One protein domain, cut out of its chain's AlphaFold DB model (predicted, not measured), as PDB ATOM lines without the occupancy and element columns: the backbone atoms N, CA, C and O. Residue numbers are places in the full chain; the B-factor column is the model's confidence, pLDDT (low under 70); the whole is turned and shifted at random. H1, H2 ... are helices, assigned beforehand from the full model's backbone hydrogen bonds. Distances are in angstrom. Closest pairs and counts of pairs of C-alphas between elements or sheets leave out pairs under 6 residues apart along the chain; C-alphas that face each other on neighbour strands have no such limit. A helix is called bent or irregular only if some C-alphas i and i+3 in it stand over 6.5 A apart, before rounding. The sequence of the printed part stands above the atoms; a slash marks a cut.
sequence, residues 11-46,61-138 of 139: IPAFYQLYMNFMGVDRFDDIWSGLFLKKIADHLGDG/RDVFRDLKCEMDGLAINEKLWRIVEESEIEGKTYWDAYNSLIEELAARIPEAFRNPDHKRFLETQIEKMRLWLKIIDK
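Overview. This is residues 11 to 46 and 61 to 138 of the 139 residues of an uncharacterized protein of Candidatus Bathyarchaeota archaeon ex4484_40 (UniProt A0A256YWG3). H3 and H4 make a helical hairpin, and H1 and H2 cross it on the H3 side, with H3 in the middle between them and H4. H1 and H2 run nearly the same way, but H2 meets H1 with residues 81 to 85 alone. The printed part has 114 residues with four named helices, H1, H2, H3, H4 in chain order, and no named strand: all helix. It is compact, with a radius of gyration of the C-alphas of 14.2 A and spans of 44 by 30 by 27 A.

Arrangement. Start at Ile 11; residues 11 to 27 hold no named element. Next comes H1, residues 28 to 42. It touches H2, residues 63 to 86, at a shallow tilt of 17 degrees, the same way; the closest C-alphas, Phe 35 and Val 84, are 7.0 A apart. H3, residues 94 to 112, touches H1 with residues 94 to 101 alone, at a steep tilt of 62 degrees; look at the closest C-alphas, Ile 39 and Ala 97, 6.1 A apart. H2, with residues 79 to 84 alone, touches H3 about perpendicular, at 73 degrees, closest at C-alphas Ile 83 and Leu 105, 7.3 A. H4, residues 116 to 136, forms a hairpin with H3, closest at C-alphas Ile 102 and Ile 126, 6.4 A; H1 and H4 are apart. Every O i to N i+4 pair is within hydrogen-bond range in H1 and H4, against 16 of 20 in H2 and 13 of 15 in H3.

Along the chain. Find C-alpha 28 at (134.365, -38.182, -27.492), where H1 begins its 21.3 A. H2 runs 33.4 A with a kink of 47 degrees near residue 70; it is irregular, C-alphas 69 and 72 being 7.2 A apart. H3, 25.5 A, has a kink of 27 degrees near residue 106 and is only just irregular, with C-alphas 107 and 110 6.8 A apart. H4 runs 30.5 A to C-alpha 136 at (134.647, -20.626, -34.625).

Size, cuts and confidence. The two C-alphas farthest apart, Asp 62 and Lys 92, are 45.3 A apart. Residues 47 to 60 are not printed, and C-alphas 46 and 61 are 35.2 A apart across the cut. The H2 to H3 link is short and the H3 to H4 link tight. No printed residue is under 70 in pLDDT.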
ATOM      1  N   ILE A  11     130.071 -27.483 -38.842       92.44
ATOM      2  CA  ILE A  11     131.298 -27.312 -38.043       92.44
ATOM      3  C   ILE A  11     131.044 -26.860 -36.585       92.44
ATOM      4  O   ILE A  11     131.657 -27.452 -35.694       92.44
ATOM      5  N   PRO A  12     130.123 -25.916 -36.282       92.44
ATOM      6  CA  PRO A  12     129.830 -25.524 -34.899       92.44
ATOM      7  C   PRO A  12     129.427 -26.687 -33.988       92.44
ATOM      8  O   PRO A  12     129.865 -26.736 -32.843       92.44
ATOM      9  N   ALA A  13     128.670 -27.653 -34.512       92.31
ATOM     10  CA  ALA A  13     128.172 -28.804 -33.764       92.31
ATOM     11  C   ALA A  13     129.041 -30.068 -33.908       92.31
ATOM     12  O   ALA A  13     128.706 -31.103 -33.339       92.31
ATOM     13  N   PHE A  14     130.143 -30.011 -34.663       91.06
ATOM     14  CA  PHE A  14     131.036 -31.151 -34.910       91.06
ATOM     15  C   PHE A  14     132.330 -31.056 -34.095       91.06
ATOM     16  O   PHE A  14     133.438 -31.221 -34.606       91.06
ATOM     17  N   TYR A  15     132.187 -30.743 -32.811       90.94
ATOM     18  CA  TYR A  15     133.305 -30.696 -31.880       90.94
ATOM     19  C   TYR A  15     133.575 -32.084 -31.307       90.94
ATOM     20  O   TYR A  15     132.690 -32.676 -30.687       90.94
ATOM     21  N   GLN A  16     134.792 -32.597 -31.486       87.81
ATOM     22  CA  GLN A  16     135.243 -33.787 -30.768       87.81
ATOM     23  C   GLN A  16     135.653 -33.375 -29.357       87.81
ATOM     24  O   GLN A  16     136.485 -32.485 -29.175       87.81
ATOM     25  N   LEU A  17     135.018 -33.994 -28.366       85.50
ATOM     26  CA  LEU A  17     135.235 -33.671 -26.963       85.50
ATOM     27  C   LEU A  17     136.688 -33.913 -26.541       85.50
ATOM     28  O   LEU A  17     137.455 -34.620 -27.190       85.50
ATOM     29  N   TYR A  18     137.079 -33.289 -25.434       83.56
ATOM     30  CA  TYR A  18     138.452 -33.329 -24.962       83.56
ATOM     31  C   TYR A  18     138.819 -34.747 -24.494       83.56
ATOM     32  O   TYR A  18     138.349 -35.207 -23.450       83.56
ATOM     33  N   MET A  19     139.640 -35.424 -25.302       76.62
ATOM     34  CA  MET A  19     140.045 -36.823 -25.139       76.62
ATOM     35  C   MET A  19     140.980 -37.061 -23.949       76.62
ATOM     36  O   MET A  19     141.768 -36.189 -23.576       76.62
ATOM     37  N   ASN A  20     140.961 -38.295 -23.427       76.94
ATOM     38  CA  ASN A  20     141.881 -38.805 -22.403       76.94
ATOM     39  C   ASN A  20     141.994 -37.882 -21.173       76.94
ATOM     40  O   ASN A  20     143.061 -37.684 -20.587       76.94
ATOM     41  N   PHE A  21     140.868 -37.283 -20.794       78.50
ATOM     42  CA  PHE A  21     140.758 -36.474 -19.594       78.50
ATOM     43  C   PHE A  21     140.195 -37.328 -18.464       78.50
ATOM     44  O   PHE A  21     139.202 -38.029 -18.640       78.50
ATOM     45  N   MET A  22     140.854 -37.299 -17.304       78.81
ATOM     46  CA  MET A  22     140.482 -38.101 -16.128       78.81
ATOM     47  C   MET A  22     140.405 -39.619 -16.389       78.81
ATOM     48  O   MET A  22     139.707 -40.333 -15.682       78.81
ATOM     49  N   GLY A  23     141.146 -40.124 -17.383       75.75
ATOM     50  CA  GLY A  23     141.207 -41.555 -17.696       75.75
ATOM     51  C   GLY A  23     140.040 -42.089 -18.530       75.75
ATOM     52  O   GLY A  23     140.044 -43.282 -18.830       75.75
ATOM     53  N   VAL A  24     139.097 -41.229 -18.939       78.25
ATOM     54  CA  VAL A  24     138.027 -41.578 -19.881       78.25
ATOM     55  C   VAL A  24     138.555 -41.448 -21.306       78.25
ATOM     56  O   VAL A  24     138.963 -40.364 -21.735       78.25
ATOM     57  N   ASP A  25     138.526 -42.554 -22.042       75.62
ATOM     58  CA  ASP A  25     138.951 -42.622 -23.439       75.62
ATOM     59  C   ASP A  25     137.816 -43.179 -24.319       75.62
ATOM     60  O   ASP A  25     137.012 -43.989 -23.858       75.62
ATOM     61  N   ARG A  26     137.775 -42.776 -25.595       78.81
ATOM     62  CA  ARG A  26     136.927 -43.351 -26.670       78.81
ATOM     63  C   ARG A  26     135.423 -43.042 -26.700       78.81
ATOM     64  O   ARG A  26     134.697 -43.717 -27.426       78.81
ATOM     65  N   PHE A  27     134.945 -42.045 -25.960       86.88
ATOM     66  CA  PHE A  27     133.531 -41.615 -26.006       86.88
ATOM     67  C   PHE A  27     133.313 -40.245 -26.654       86.88
ATOM     68  O   PHE A  27     132.178 -39.823 -26.864       86.88
ATOM     69  N   ASP A  28     134.392 -39.541 -26.972       86.31
ATOM     70  CA  ASP A  28     134.365 -38.182 -27.492       86.31
ATOM     71  C   ASP A  28     133.673 -38.076 -28.856       86.31
ATOM     72  O   ASP A  28     132.830 -37.198 -29.048       86.31
ATOM     73  N   ASP A  29     133.979 -38.984 -29.782       86.62
ATOM     74  CA  ASP A  29     133.373 -39.039 -31.113       86.62
ATOM     75  C   ASP A  29     131.930 -39.567 -31.079       86.62
ATOM     76  O   ASP A  29     131.084 -39.085 -31.836       86.62
ATOM     77  N   ILE A  30     131.622 -40.485 -30.155       90.69
ATOM     78  CA  ILE A  30     130.262 -40.979 -29.895       90.69
ATOM     79  C   ILE A  30     129.356 -39.830 -29.446       90.69
ATOM     80  O   ILE A  30     128.301 -39.598 -30.041       90.69
ATOM     81  N   TRP A  31     129.760 -39.087 -28.414       93.88
ATOM     82  CA  TRP A  31     128.963 -37.981 -27.885       93.88
ATOM     83  C   TRP A  31     128.906 -36.801 -28.856       93.88
ATOM     84  O   TRP A  31     127.837 -36.225 -29.037       93.88
ATOM     85  N   SER A  32     130.002 -36.506 -29.561       93.38
ATOM     86  CA  SER A  32     130.002 -35.530 -30.659       93.38
ATOM     87  C   SER A  32     128.959 -35.876 -31.727       93.38
ATOM     88  O   SER A  32     128.136 -35.039 -32.101       93.38
ATOM     89  N   GLY A  33     128.927 -37.138 -32.170       92.44
ATOM     90  CA  GLY A  33     127.947 -37.623 -33.140       92.44
ATOM     91  C   GLY A  33     126.507 -37.552 -32.624       92.44
ATOM     92  O   GLY A  33     125.606 -37.178 -33.376       92.44
ATOM     93  N   LEU A  34     126.290 -37.856 -31.344       94.44
ATOM     94  CA  LEU A  34     124.986 -37.751 -30.693       94.44
ATOM     95  C   LEU A  34     124.479 -36.298 -30.655       94.44
ATOM     96  O   LEU A  34     123.339 -36.038 -31.045       94.44
ATOM     97  N   PHE A  35     125.319 -35.352 -30.226       95.69
ATOM     98  CA  PHE A  35     124.969 -33.928 -30.193       95.69
ATOM     99  C   PHE A  35     124.665 -33.409 -31.598       95.69
ATOM    100  O   PHE A  35     123.641 -32.758 -31.818       95.69
ATOM    101  N   LEU A  36     125.514 -33.764 -32.568       94.69
ATOM    102  CA  LEU A  36     125.301 -33.407 -33.962       94.69
ATOM    103  C   LEU A  36     123.969 -33.953 -34.481       94.69
ATOM    104  O   LEU A  36     123.244 -33.227 -35.156       94.69
ATOM    105  N   LYS A  37     123.631 -35.212 -34.178       94.81
ATOM    106  CA  LYS A  37     122.372 -35.818 -34.622       94.81
ATOM    107  C   LYS A  37     121.165 -35.063 -34.072       94.81
ATOM    108  O   LYS A  37     120.288 -34.709 -34.853       94.81
ATOM    109  N   LYS A  38     121.157 -34.762 -32.769       95.88
ATOM    110  CA  LYS A  38     120.085 -33.994 -32.113       95.88
ATOM    111  C   LYS A  38     119.875 -32.632 -32.783       95.88
ATOM    112  O   LYS A  38     118.743 -32.241 -33.050       95.88
ATOM    113  N   ILE A  39     120.965 -31.931 -33.088       96.56
ATOM    114  CA  ILE A  39     120.917 -30.612 -33.732       96.56
ATOM    115  C   ILE A  39     120.500 -30.708 -35.198       96.56
ATOM    116  O   ILE A  39     119.698 -29.899 -35.655       96.56
ATOM    117  N   ALA A  40     121.015 -31.693 -35.937       95.12
ATOM    118  CA  ALA A  40     120.624 -31.912 -37.324       95.12
ATOM    119  C   ALA A  40     119.114 -32.164 -37.423       95.12
ATOM    120  O   ALA A  40     118.450 -31.503 -38.216       95.12
ATOM    121  N   ASP A  41     118.571 -33.020 -36.552       95.25
ATOM    122  CA  ASP A  41     117.135 -33.305 -36.505       95.25
ATOM    123  C   ASP A  41     116.308 -32.058 -36.182       95.25
ATOM    124  O   ASP A  41     115.291 -31.812 -36.828       95.25
ATOM    125  N   HIS A  42     116.757 -31.244 -35.221       95.94
ATOM    126  CA  HIS A  42     116.092 -29.989 -34.868       95.94
ATOM    127  C   HIS A  42     116.027 -29.009 -36.049       95.94
ATOM    128  O   HIS A  42     115.004 -28.365 -36.269       95.94
ATOM    129  N   LEU A  43     117.098 -28.925 -36.840       95.50
ATOM    130  CA  LEU A  43     117.176 -28.054 -38.015       95.50
ATOM    131  C   LEU A  43     116.513 -28.658 -39.269       95.50
ATOM    132  O   LEU A  43     116.507 -28.019 -40.323       95.50
ATOM    133  N   GLY A  44     115.960 -29.873 -39.177       93.88
ATOM    134  CA  GLY A  44     115.367 -30.601 -40.302       93.88
ATOM    135  C   GLY A  44     116.388 -31.165 -41.299       93.88
ATOM    136  O   GLY A  44     116.020 -31.569 -42.402       93.88
ATOM    137  N   ASP A  45     117.669 -31.186 -40.929       93.31
ATOM    138  CA  ASP A  45     118.725 -31.882 -41.657       93.31
ATOM    139  C   ASP A  45     118.758 -33.374 -41.259       93.31
ATOM    140  O   ASP A  45     118.178 -33.803 -40.265       93.31
ATOM    141  N   GLY A  46     119.457 -34.196 -42.045       88.06
ATOM    142  CA  GLY A  46     119.564 -35.635 -41.805       88.06
ATOM    143  C   GLY A  46     121.006 -36.122 -41.729       88.06
ATOM    144  O   GLY A  46     121.906 -35.572 -42.365       88.06
ATOM    145  N   ARG A  61     145.358 -55.705 -28.454       81.12
ATOM    146  CA  ARG A  61     145.287 -54.834 -27.277       81.12
ATOM    147  C   ARG A  61     144.817 -55.643 -26.082       81.12
ATOM    148  O   ARG A  61     144.141 -56.657 -26.247       81.12
ATOM    149  N   ASP A  62     145.190 -55.189 -24.896       87.69
ATOM    150  CA  ASP A  62     144.725 -55.776 -23.645       87.69
ATOM    151  C   ASP A  62     143.270 -55.357 -23.399       87.69
ATOM    152  O   ASP A  62     142.973 -54.186 -23.162       87.69
ATOM    153  N   VAL A  63     142.367 -56.335 -23.469       86.81
ATOM    154  CA  VAL A  63     140.922 -56.135 -23.313       86.81
ATOM    155  C   VAL A  63     140.575 -55.556 -21.943       86.81
ATOM    156  O   VAL A  63     139.727 -54.673 -21.850       86.81
ATOM    157  N   PHE A  64     141.225 -56.019 -20.874       88.50
ATOM    158  CA  PHE A  64     140.919 -55.564 -19.518       88.50
ATOM    159  C   PHE A  64     141.469 -54.169 -19.250       88.50
ATOM    160  O   PHE A  64     140.879 -53.413 -18.478       88.50
ATOM    161  N   ARG A  65     142.587 -53.814 -19.887       85.94
ATOM    162  CA  ARG A  65     143.098 -52.442 -19.855       85.94
ATOM    163  C   ARG A  65     142.138 -51.480 -20.549       85.94
ATOM    164  O   ARG A  65     141.783 -50.473 -19.949       85.94
ATOM    165  N   ASP A  66     141.707 -51.811 -21.764       86.25
ATOM    166  CA  ASP A  66     140.760 -50.989 -22.523       86.25
ATOM    167  C   ASP A  66     139.435 -50.834 -21.756       86.25
ATOM    168  O   ASP A  66     138.945 -49.720 -21.598       86.25
ATOM    169  N   LEU A  67     138.908 -51.928 -21.189       86.31
ATOM    170  CA  LEU A  67     137.672 -51.897 -20.402       86.31
ATOM    171  C   LEU A  67     137.772 -50.951 -19.197       86.31
ATOM    172  O   LEU A  67     136.834 -50.210 -18.922       86.31
ATOM    173  N   LYS A  68     138.907 -50.943 -18.484       85.12
ATOM    174  CA  LYS A  68     139.118 -50.025 -17.352       85.12
ATOM    175  C   LYS A  68     139.092 -48.556 -17.781       85.12
ATOM    176  O   LYS A  68     138.546 -47.744 -17.049       85.12
ATOM    177  N   CYS A  69     139.653 -48.227 -18.946       83.06
ATOM    178  CA  CYS A  69     139.635 -46.865 -19.495       83.06
ATOM    179  C   CYS A  69     138.250 -46.446 -20.024       83.06
ATOM    180  O   CYS A  69     137.958 -45.260 -20.134       83.06
ATOM    181  N   GLU A  70     137.385 -47.410 -20.341       87.19
ATOM    182  CA  GLU A  70     136.036 -47.156 -20.859       87.19
ATOM    183  C   GLU A  70     134.944 -47.181 -19.790       87.19
ATOM    184  O   GLU A  70     133.859 -46.658 -20.029       87.19
ATOM    185  N   MET A  71     135.201 -47.777 -18.623       89.62
ATOM    186  CA  MET A  71     134.189 -48.004 -17.583       89.62
ATOM    187  C   MET A  71     133.445 -46.729 -17.171       89.62
ATOM    188  O   MET A  71     132.215 -46.725 -17.115       89.62
ATOM    189  N   ASP A  72     134.175 -45.648 -16.902       89.94
ATOM    190  CA  ASP A  72     133.565 -44.372 -16.524       89.94
ATOM    191  C   ASP A  72     132.814 -43.732 -17.695       89.94
ATOM    192  O   ASP A  72     131.721 -43.200 -17.508       89.94
ATOM    193  N   GLY A  73     133.346 -43.854 -18.914       90.56
ATOM    194  CA  GLY A  73     132.668 -43.407 -20.129       90.56
ATOM    195  C   GLY A  73     131.335 -44.124 -20.348       90.56
ATOM    196  O   GLY A  73     130.325 -43.469 -20.598       90.56
ATOM    197  N   LEU A  74     131.292 -45.446 -20.145       91.50
ATOM    198  CA  LEU A  74     130.064 -46.246 -20.191       91.50
ATOM    199  C   LEU A  74     129.053 -45.780 -19.137       91.50
ATOM    200  O   LEU A  74     127.888 -45.554 -19.459       91.50
ATOM    201  N   ALA A  75     129.497 -45.591 -17.892       92.25
ATOM    202  CA  ALA A  75     128.632 -45.133 -16.806       92.25
ATOM    203  C   ALA A  75     128.049 -43.734 -17.069       92.25
ATOM    204  O   ALA A  75     126.882 -43.480 -16.762       92.25
ATOM    205  N   ILE A  76     128.845 -42.833 -17.654       93.88
ATOM    206  CA  ILE A  76     128.386 -41.507 -18.077       93.88
ATOM    207  C   ILE A  76     127.373 -41.631 -19.215       93.88
ATOM    208  O   ILE A  76     126.309 -41.003 -19.176       93.88
ATOM    209  N   ASN A  77     127.691 -42.468 -20.203       94.12
ATOM    210  CA  ASN A  77     126.886 -42.653 -21.395       94.12
ATOM    211  C   ASN A  77     125.451 -43.061 -21.053       94.12
ATOM    212  O   ASN A  77     124.540 -42.430 -21.570       94.12
ATOM    213  N   GLU A  78     125.244 -44.007 -20.125       93.62
ATOM    214  CA  GLU A  78     123.915 -44.503 -19.703       93.62
ATOM    215  C   GLU A  78     122.898 -43.409 -19.342       93.62
ATOM    216  O   GLU A  78     121.687 -43.628 -19.418       93.62
ATOM    217  N   LYS A  79     123.380 -42.228 -18.948       94.88
ATOM    218  CA  LYS A  79     122.545 -41.066 -18.635       94.88
ATOM    219  C   LYS A  79     122.638 -39.976 -19.687       94.88
ATOM    220  O   LYS A  79     121.615 -39.396 -20.036       94.88
ATOM    221  N   LEU A  80     123.843 -39.684 -20.177       95.12
ATOM    222  CA  LEU A  80     124.081 -38.533 -21.044       95.12
ATOM    223  C   LEU A  80     123.222 -38.576 -22.310       95.12
ATOM    224  O   LEU A  80     122.670 -37.549 -22.690       95.12
ATOM    225  N   TRP A  81     123.054 -39.750 -22.929       95.56
ATOM    226  CA  TRP A  81     122.266 -39.833 -24.160       95.56
ATOM    227  C   TRP A  81     120.792 -39.483 -23.954       95.56
ATOM    228  O   TRP A  81     120.208 -38.811 -24.801       95.56
ATOM    229  N   ARG A  82     120.221 -39.860 -22.803       96.25
ATOM    230  CA  ARG A  82     118.838 -39.523 -22.436       96.25
ATOM    231  C   ARG A  82     118.685 -38.038 -22.184       96.25
ATOM    232  O   ARG A  82     117.742 -37.439 -22.672       96.25
ATOM    233  N   ILE A  83     119.652 -37.437 -21.488       96.19
ATOM    234  CA  ILE A  83     119.652 -35.991 -21.243       96.19
ATOM    235  C   ILE A  83     119.608 -35.246 -22.579       96.19
ATOM    236  O   ILE A  83     118.771 -34.371 -22.742       96.19
ATOM    237  N   VAL A  84     120.451 -35.626 -23.545       96.50
ATOM    238  CA  VAL A  84     120.469 -35.006 -24.882       96.50
ATOM    239  C   VAL A  84     119.158 -35.226 -25.635       96.50
ATOM    240  O   VAL A  84     118.667 -34.315 -26.302       96.50
ATOM    241  N   GLU A  85     118.594 -36.432 -25.565       95.38
ATOM    242  CA  GLU A  85     117.312 -36.741 -26.197       95.38
ATOM    243  C   GLU A  85     116.178 -35.884 -25.613       95.38
ATOM    244  O   GLU A  85     115.412 -35.294 -26.373       95.38
ATOM    245  N   GLU A  86     116.129 -35.745 -24.289       95.75
ATOM    246  CA  GLU A  86     115.132 -34.978 -23.534       95.75
ATOM    247  C   GLU A  86     115.392 -33.461 -23.524       95.75
ATOM    248  O   GLU A  86     114.550 -32.698 -23.041       95.75
ATOM    249  N   SER A  87     116.554 -32.997 -23.994       95.25
ATOM    250  CA  SER A  87     116.854 -31.568 -24.111       95.25
ATOM    251  C   SER A  87     115.984 -30.930 -25.188       95.25
ATOM    252  O   SER A  87     115.975 -31.360 -26.348       95.25
ATOM    253  N   GLU A  88     115.274 -29.872 -24.814       95.00
ATOM    254  CA  GLU A  88     114.570 -29.011 -25.755       95.00
ATOM    255  C   GLU A  88     115.543 -27.919 -26.183       95.00
ATOM    256  O   GLU A  88     115.983 -27.114 -25.371       95.00
ATOM    257  N   ILE A  89     115.947 -27.958 -27.452       96.50
ATOM    258  CA  ILE A  89     116.913 -27.010 -28.004       96.50
ATOM    259  C   ILE A  89     116.211 -26.033 -28.933       96.50
ATOM    260  O   ILE A  89     115.224 -26.375 -29.584       96.50
ATOM    261  N   GLU A  90     116.756 -24.828 -29.009       95.88
ATOM    262  CA  GLU A  90     116.296 -23.750 -29.873       95.88
ATOM    263  C   GLU A  90     117.434 -23.270 -30.774       95.88
ATOM    264  O   GLU A  90     118.611 -23.359 -30.427       95.88
ATOM    265  N   GLY A  91     117.089 -22.704 -31.927       94.88
ATOM    266  CA  GLY A  91     118.060 -22.082 -32.819       94.88
ATOM    267  C   GLY A  91     117.721 -22.301 -34.284       94.88
ATOM    268  O   GLY A  91     116.998 -23.219 -34.651       94.88
ATOM    269  N   LYS A  92     118.244 -21.430 -35.150       94.25
ATOM    270  CA  LYS A  92     118.062 -21.556 -36.609       94.25
ATOM    271  C   LYS A  92     119.347 -21.942 -37.326       94.25
ATOM    272  O   LYS A  92     119.320 -22.286 -38.506       94.25
ATOM    273  N   THR A  93     120.473 -21.876 -36.625       94.62
ATOM    274  CA  THR A  93     121.785 -22.262 -37.130       94.62
ATOM    275  C   THR A  93     122.381 -23.359 -36.255       94.62
ATOM    276  O   THR A  93     121.992 -23.536 -35.102       94.62
ATOM    277  N   TYR A  94     123.366 -24.085 -36.790       95.00
ATOM    278  CA  TYR A  94     124.124 -25.066 -36.008       95.00
ATOM    279  C   TYR A  94     124.843 -24.431 -34.818       95.00
ATOM    280  O   TYR A  94     125.029 -25.097 -33.807       95.00
ATOM    281  N   TRP A  95     125.237 -23.160 -34.928       95.62
ATOM    282  CA  TRP A  95     125.845 -22.429 -33.823       95.62
ATOM    283  C   TRP A  95     124.819 -22.186 -32.711       95.62
ATOM    284  O   TRP A  95     125.066 -22.576 -31.572       95.62
ATOM    285  N   ASP A  96     123.644 -21.641 -33.051       96.00
ATOM    286  CA  ASP A  96     122.586 -21.336 -32.074       96.00
ATOM    287  C   ASP A  96     122.099 -22.603 -31.368       96.00
ATOM    288  O   ASP A  96     122.037 -22.651 -30.143       96.00
ATOM    289  N   ALA A  97     121.821 -23.652 -32.148       96.75
ATOM    290  CA  ALA A  97     121.320 -24.921 -31.637       96.75
ATOM    291  C   ALA A  97     122.359 -25.651 -30.775       96.75
ATOM    292  O   ALA A  97     122.008 -26.245 -29.756       96.75
ATOM    293  N   TYR A  98     123.647 -25.582 -31.134       96.94
ATOM    294  CA  TYR A  98     124.714 -26.132 -30.296       96.94
ATOM    295  C   TYR A  98     124.891 -25.330 -29.008       96.94
ATOM    296  O   TYR A  98     125.061 -25.922 -27.946       96.94
ATOM    297  N   ASN A  99     124.791 -23.999 -29.068       97.06
ATOM    298  CA  ASN A  99     124.817 -23.159 -27.875       97.06
ATOM    299  C   ASN A  99     123.627 -23.458 -26.947       97.06
ATOM    300  O   ASN A  99     123.820 -23.630 -25.749       97.06
ATOM    301  N   SER A 100     122.418 -23.597 -27.495       97.62
ATOM    302  CA  SER A 100     121.226 -23.983 -26.731       97.62
ATOM    303  C   SER A 100     121.390 -25.358 -26.072       97.62
ATOM    304  O   SER A 100     121.128 -25.498 -24.879       97.62
ATOM    305  N   LEU A 101     121.927 -26.349 -26.797       97.50
ATOM    306  CA  LEU A 101     122.236 -27.666 -26.232       97.50
ATOM    307  C   LEU A 101     123.252 -27.584 -25.083       97.50
ATOM    308  O   LEU A 101     123.095 -28.270 -24.076       97.50
ATOM    309  N   ILE A 102     124.293 -26.760 -25.218       96.94
ATOM    310  CA  ILE A 102     125.286 -26.555 -24.159       96.94
ATOM    311  C   ILE A 102     124.625 -26.039 -22.876       96.94
ATOM    312  O   ILE A 102     124.958 -26.522 -21.793       96.94
ATOM    313  N   GLU A 103     123.711 -25.076 -22.983       97.38
ATOM    314  CA  GLU A 103     123.032 -24.508 -21.814       97.38
ATOM    315  C   GLU A 103     122.089 -25.524 -21.150       97.38
ATOM    316  O   GLU A 103     122.118 -25.670 -19.927       97.38
ATOM    317  N   GLU A 104     121.355 -26.316 -21.937       97.19
ATOM    318  CA  GLU A 104     120.549 -27.432 -21.420       97.19
ATOM    319  C   GLU A 104     121.404 -28.471 -20.676       97.19
ATOM    320  O   GLU A 104     121.065 -28.914 -19.574       97.19
ATOM    321  N   LEU A 105     122.549 -28.848 -21.251       96.12
ATOM    322  CA  LEU A 105     123.490 -29.772 -20.620       96.12
ATOM    323  C   LEU A 105     124.069 -29.189 -19.324       96.12
ATOM    324  O   LEU A 105     124.142 -29.892 -18.315       96.12
ATOM    325  N   ALA A 106     124.438 -27.907 -19.325       96.25
ATOM    326  CA  ALA A 106     124.960 -27.218 -18.147       96.25
ATOM    327  C   ALA A 106     123.944 -27.160 -16.999       96.25
ATOM    328  O   ALA A 106     124.338 -27.279 -15.838       96.25
ATOM    329  N   ALA A 107     122.653 -27.025 -17.309       95.81
ATOM    330  CA  ALA A 107     121.589 -27.026 -16.312       95.81
ATOM    331  C   ALA A 107     121.317 -28.428 -15.737       95.81
ATOM    332  O   ALA A 107     121.151 -28.581 -14.528       95.81
ATOM    333  N   ARG A 108     121.298 -29.471 -16.581       95.00
ATOM    334  CA  ARG A 108     120.852 -30.821 -16.180       95.00
ATOM    335  C   ARG A 108     121.956 -31.701 -15.583       95.00
ATOM    336  O   ARG A 108     121.680 -32.544 -14.725       95.00
ATOM    337  N   ILE A 109     123.212 -31.542 -16.009       93.69
ATOM    338  CA  ILE A 109     124.331 -32.399 -15.566       93.69
ATOM    339  C   ILE A 109     124.575 -32.364 -14.045       93.69
ATOM    340  O   ILE A 109     124.753 -33.444 -13.461       93.69
ATOM    341  N   PRO A 110     124.562 -31.200 -13.364       92.06
ATOM    342  CA  PRO A 110     124.804 -31.138 -11.924       92.06
ATOM    343  C   PRO A 110     123.832 -31.983 -11.092       92.06
ATOM    344  O   PRO A 110     124.234 -32.519 -10.054       92.06
ATOM    345  N   GLU A 111     122.586 -32.141 -11.544       90.69
ATOM    346  CA  GLU A 111     121.556 -32.933 -10.862       90.69
ATOM    347  C   GLU A 111     121.557 -34.408 -11.297       90.69
ATOM    348  O   GLU A 111     121.361 -35.307 -10.473       90.69
ATOM    349  N   ALA A 112     121.832 -34.688 -12.575       91.44
ATOM    350  CA  ALA A 112     121.758 -36.038 -13.136       91.44
ATOM    351  C   ALA A 112     122.879 -36.982 -12.652       91.44
ATOM    352  O   ALA A 112     122.705 -38.210 -12.560       91.44
ATOM    353  N   PHE A 113     124.046 -36.427 -12.324       93.06
ATOM    354  CA  PHE A 113     125.208 -37.187 -11.876       93.06
ATOM    355  C   PHE A 113     125.388 -37.059 -10.360       93.06
ATOM    356  O   PHE A 113     125.167 -36.009  -9.776       93.06
ATOM    357  N   ARG A 114     125.771 -38.146  -9.680       90.75
ATOM    358  CA  ARG A 114     126.098 -38.120  -8.235       90.75
ATOM    359  C   ARG A 114     127.596 -38.227  -7.984       90.75
ATOM    360  O   ARG A 114     128.082 -37.671  -7.007       90.75
ATOM    361  N   ASN A 115     128.310 -38.923  -8.867       92.25
ATOM    362  CA  ASN A 115     129.754 -39.058  -8.791       92.25
ATOM    363  C   ASN A 115     130.418 -37.696  -9.103       92.25
ATOM    364  O   ASN A 115     130.173 -37.155 -10.186       92.25
ATOM    365  N   PRO A 116     131.229 -37.136  -8.186       91.38
ATOM    366  CA  PRO A 116     131.895 -35.851  -8.393       91.38
ATOM    367  C   PRO A 116     132.887 -35.866  -9.563       91.38
ATOM    368  O   PRO A 116     133.010 -34.856 -10.252       91.38
ATOM    369  N   ASP A 117     133.541 -36.996  -9.840       90.88
ATOM    370  CA  ASP A 117     134.494 -37.098 -10.949       90.88
ATOM    371  C   ASP A 117     133.782 -37.034 -12.302       90.88
ATOM    372  O   ASP A 117     134.231 -36.338 -13.211       90.88
ATOM    373  N   HIS A 118     132.616 -37.683 -12.415       92.12
ATOM    374  CA  HIS A 118     131.781 -37.619 -13.621       92.12
ATOM    375  C   HIS A 118     131.258 -36.202 -13.861       92.12
ATOM    376  O   HIS A 118     131.279 -35.735 -14.998       92.12
ATOM    377  N   LYS A 119     130.840 -35.499 -12.797       93.00
ATOM    378  CA  LYS A 119     130.436 -34.087 -12.893       93.00
ATOM    379  C   LYS A 119     131.577 -33.227 -13.402       93.00
ATOM    380  O   LYS A 119     131.428 -32.576 -14.426       93.00
ATOM    381  N   ARG A 120     132.731 -33.289 -12.735       92.19
ATOM    382  CA  ARG A 120     133.905 -32.486 -13.087       92.19
ATOM    383  C   ARG A 120     134.357 -32.739 -14.522       92.19
ATOM    384  O   ARG A 120     134.721 -31.801 -15.235       92.19
ATOM    385  N   PHE A 121     134.336 -34.002 -14.947       92.88
ATOM    386  CA  PHE A 121     134.628 -34.376 -16.321       92.88
ATOM    387  C   PHE A 121     133.662 -33.683 -17.292       92.88
ATOM    388  O   PHE A 121     134.114 -32.969 -18.184       92.88
ATOM    389  N   LEU A 122     132.350 -33.832 -17.094       93.38
ATOM    390  CA  LEU A 122     131.323 -33.266 -17.976       93.38
ATOM    391  C   LEU A 122     131.290 -31.731 -17.967       93.38
ATOM    392  O   LEU A 122     131.140 -31.121 -19.021       93.38
ATOM    393  N   GLU A 123     131.486 -31.102 -16.810       93.69
ATOM    394  CA  GLU A 123     131.622 -29.646 -16.681       93.69
ATOM    395  C   GLU A 123     132.808 -29.139 -17.504       93.69
ATOM    396  O   GLU A 123     132.671 -28.194 -18.280       93.69
ATOM    397  N   THR A 124     133.949 -29.834 -17.428       93.88
ATOM    398  CA  THR A 124     135.115 -29.508 -18.257       93.88
ATOM    399  C   THR A 124     134.776 -29.653 -19.741       93.88
ATOM    400  O   THR A 124     135.149 -28.795 -20.537       93.88
ATOM    401  N   GLN A 125     134.044 -30.700 -20.135       93.62
ATOM    402  CA  GLN A 125     133.614 -30.860 -21.525       93.62
ATOM    403  C   GLN A 125     132.738 -29.689 -21.983       93.62
ATOM    404  O   GLN A 125     133.036 -29.090 -23.015       93.62
ATOM    405  N   ILE A 126     131.743 -29.290 -21.188       95.06
ATOM    406  CA  ILE A 126     130.888 -28.124 -21.460       95.06
ATOM    407  C   ILE A 126     131.719 -26.848 -21.636       95.06
ATOM    408  O   ILE A 126     131.514 -26.097 -22.591       95.06
ATOM    409  N   GLU A 127     132.694 -26.601 -20.761       95.25
ATOM    410  CA  GLU A 127     133.586 -25.445 -20.892       95.25
ATOM    411  C   GLU A 127     134.344 -25.453 -22.222       95.25
ATOM    412  O   GLU A 127     134.473 -24.413 -22.878       95.25
ATOM    413  N   LYS A 128     134.828 -26.624 -22.654       94.75
ATOM    414  CA  LYS A 128     135.516 -26.767 -23.941       94.75
ATOM    415  C   LYS A 128     134.567 -26.618 -25.127       94.75
ATOM    416  O   LYS A 128     134.951 -25.981 -26.105       94.75
ATOM    417  N   MET A 129     133.330 -27.103 -25.026       95.00
ATOM    418  CA  MET A 129     132.292 -26.884 -26.040       95.00
ATOM    419  C   MET A 129     131.983 -25.385 -26.204       95.00
ATOM    420  O   MET A 129     131.913 -24.889 -27.328       95.00
ATOM    421  N   ARG A 130     131.890 -24.629 -25.101       95.75
ATOM    422  CA  ARG A 130     131.738 -23.161 -25.146       95.75
ATOM    423  C   ARG A 130     132.954 -22.478 -25.765       95.75
ATOM    424  O   ARG A 130     132.812 -21.528 -26.532       95.75
ATOM    425  N   LEU A 131     134.161 -22.933 -25.427       95.12
ATOM    426  CA  LEU A 131     135.394 -22.395 -26.003       95.12
ATOM    427  C   LEU A 131     135.457 -22.627 -27.517       95.12
ATOM    428  O   LEU A 131     135.850 -21.722 -28.247       95.12
ATOM    429  N   TRP A 132     135.036 -23.800 -27.985       94.88
ATOM    430  CA  TRP A 132     134.954 -24.123 -29.406       94.88
ATOM    431  C   TRP A 132     134.080 -23.129 -30.175       94.88
ATOM    432  O   TRP A 132     134.543 -22.554 -31.161       94.88
ATOM    433  N   LEU A 133     132.872 -22.840 -29.679       93.94
ATOM    434  CA  LEU A 133     131.990 -21.846 -30.297       93.94
ATOM    435  C   LEU A 133     132.637 -20.457 -30.377       93.94
ATOM    436  O   LEU A 133     132.549 -19.803 -31.412       93.94
ATOM    437  N   LYS A 134     133.345 -20.033 -29.321       93.75
ATOM    438  CA  LYS A 134     134.076 -18.752 -29.298       93.75
ATOM    439  C   LYS A 134     135.237 -18.691 -30.290       93.75
ATOM    440  O   LYS A 134     135.653 -17.596 -30.660       93.75
ATOM    441  N   ILE A 135     135.827 -19.834 -30.632       92.44
ATOM    442  CA  ILE A 135     136.920 -19.911 -31.606       92.44
ATOM    443  C   ILE A 135     136.350 -19.862 -33.021       92.44
ATOM    444  O   ILE A 135     136.857 -19.091 -33.827       92.44
ATOM    445  N   ILE A 136     135.293 -20.629 -33.305       90.50
ATOM    446  CA  ILE A 136     134.647 -20.626 -34.625       90.50
ATOM    447  C   ILE A 136     134.093 -19.256 -34.978       90.50
ATOM    448  O   ILE A 136     134.228 -18.845 -36.119       90.50
ATOM    449  N   ASP A 137     133.509 -18.539 -34.020       86.56
ATOM    450  CA  ASP A 137     132.930 -17.211 -34.265       86.56
ATOM    451  C   ASP A 137     133.969 -16.172 -34.750       86.56
ATOM    452  O   ASP A 137     133.625 -15.106 -35.248       86.56
ATOM    453  N   LYS A 138     135.266 -16.480 -34.615       84.31
ATOM    454  CA  LYS A 138     136.383 -15.635 -35.063       84.31
ATOM    455  C   LYS A 138     136.967 -16.043 -36.419       84.31
ATOM    456  O   LYS A 138     137.965 -15.442 -36.825       84.31
TER     457      LYS A 138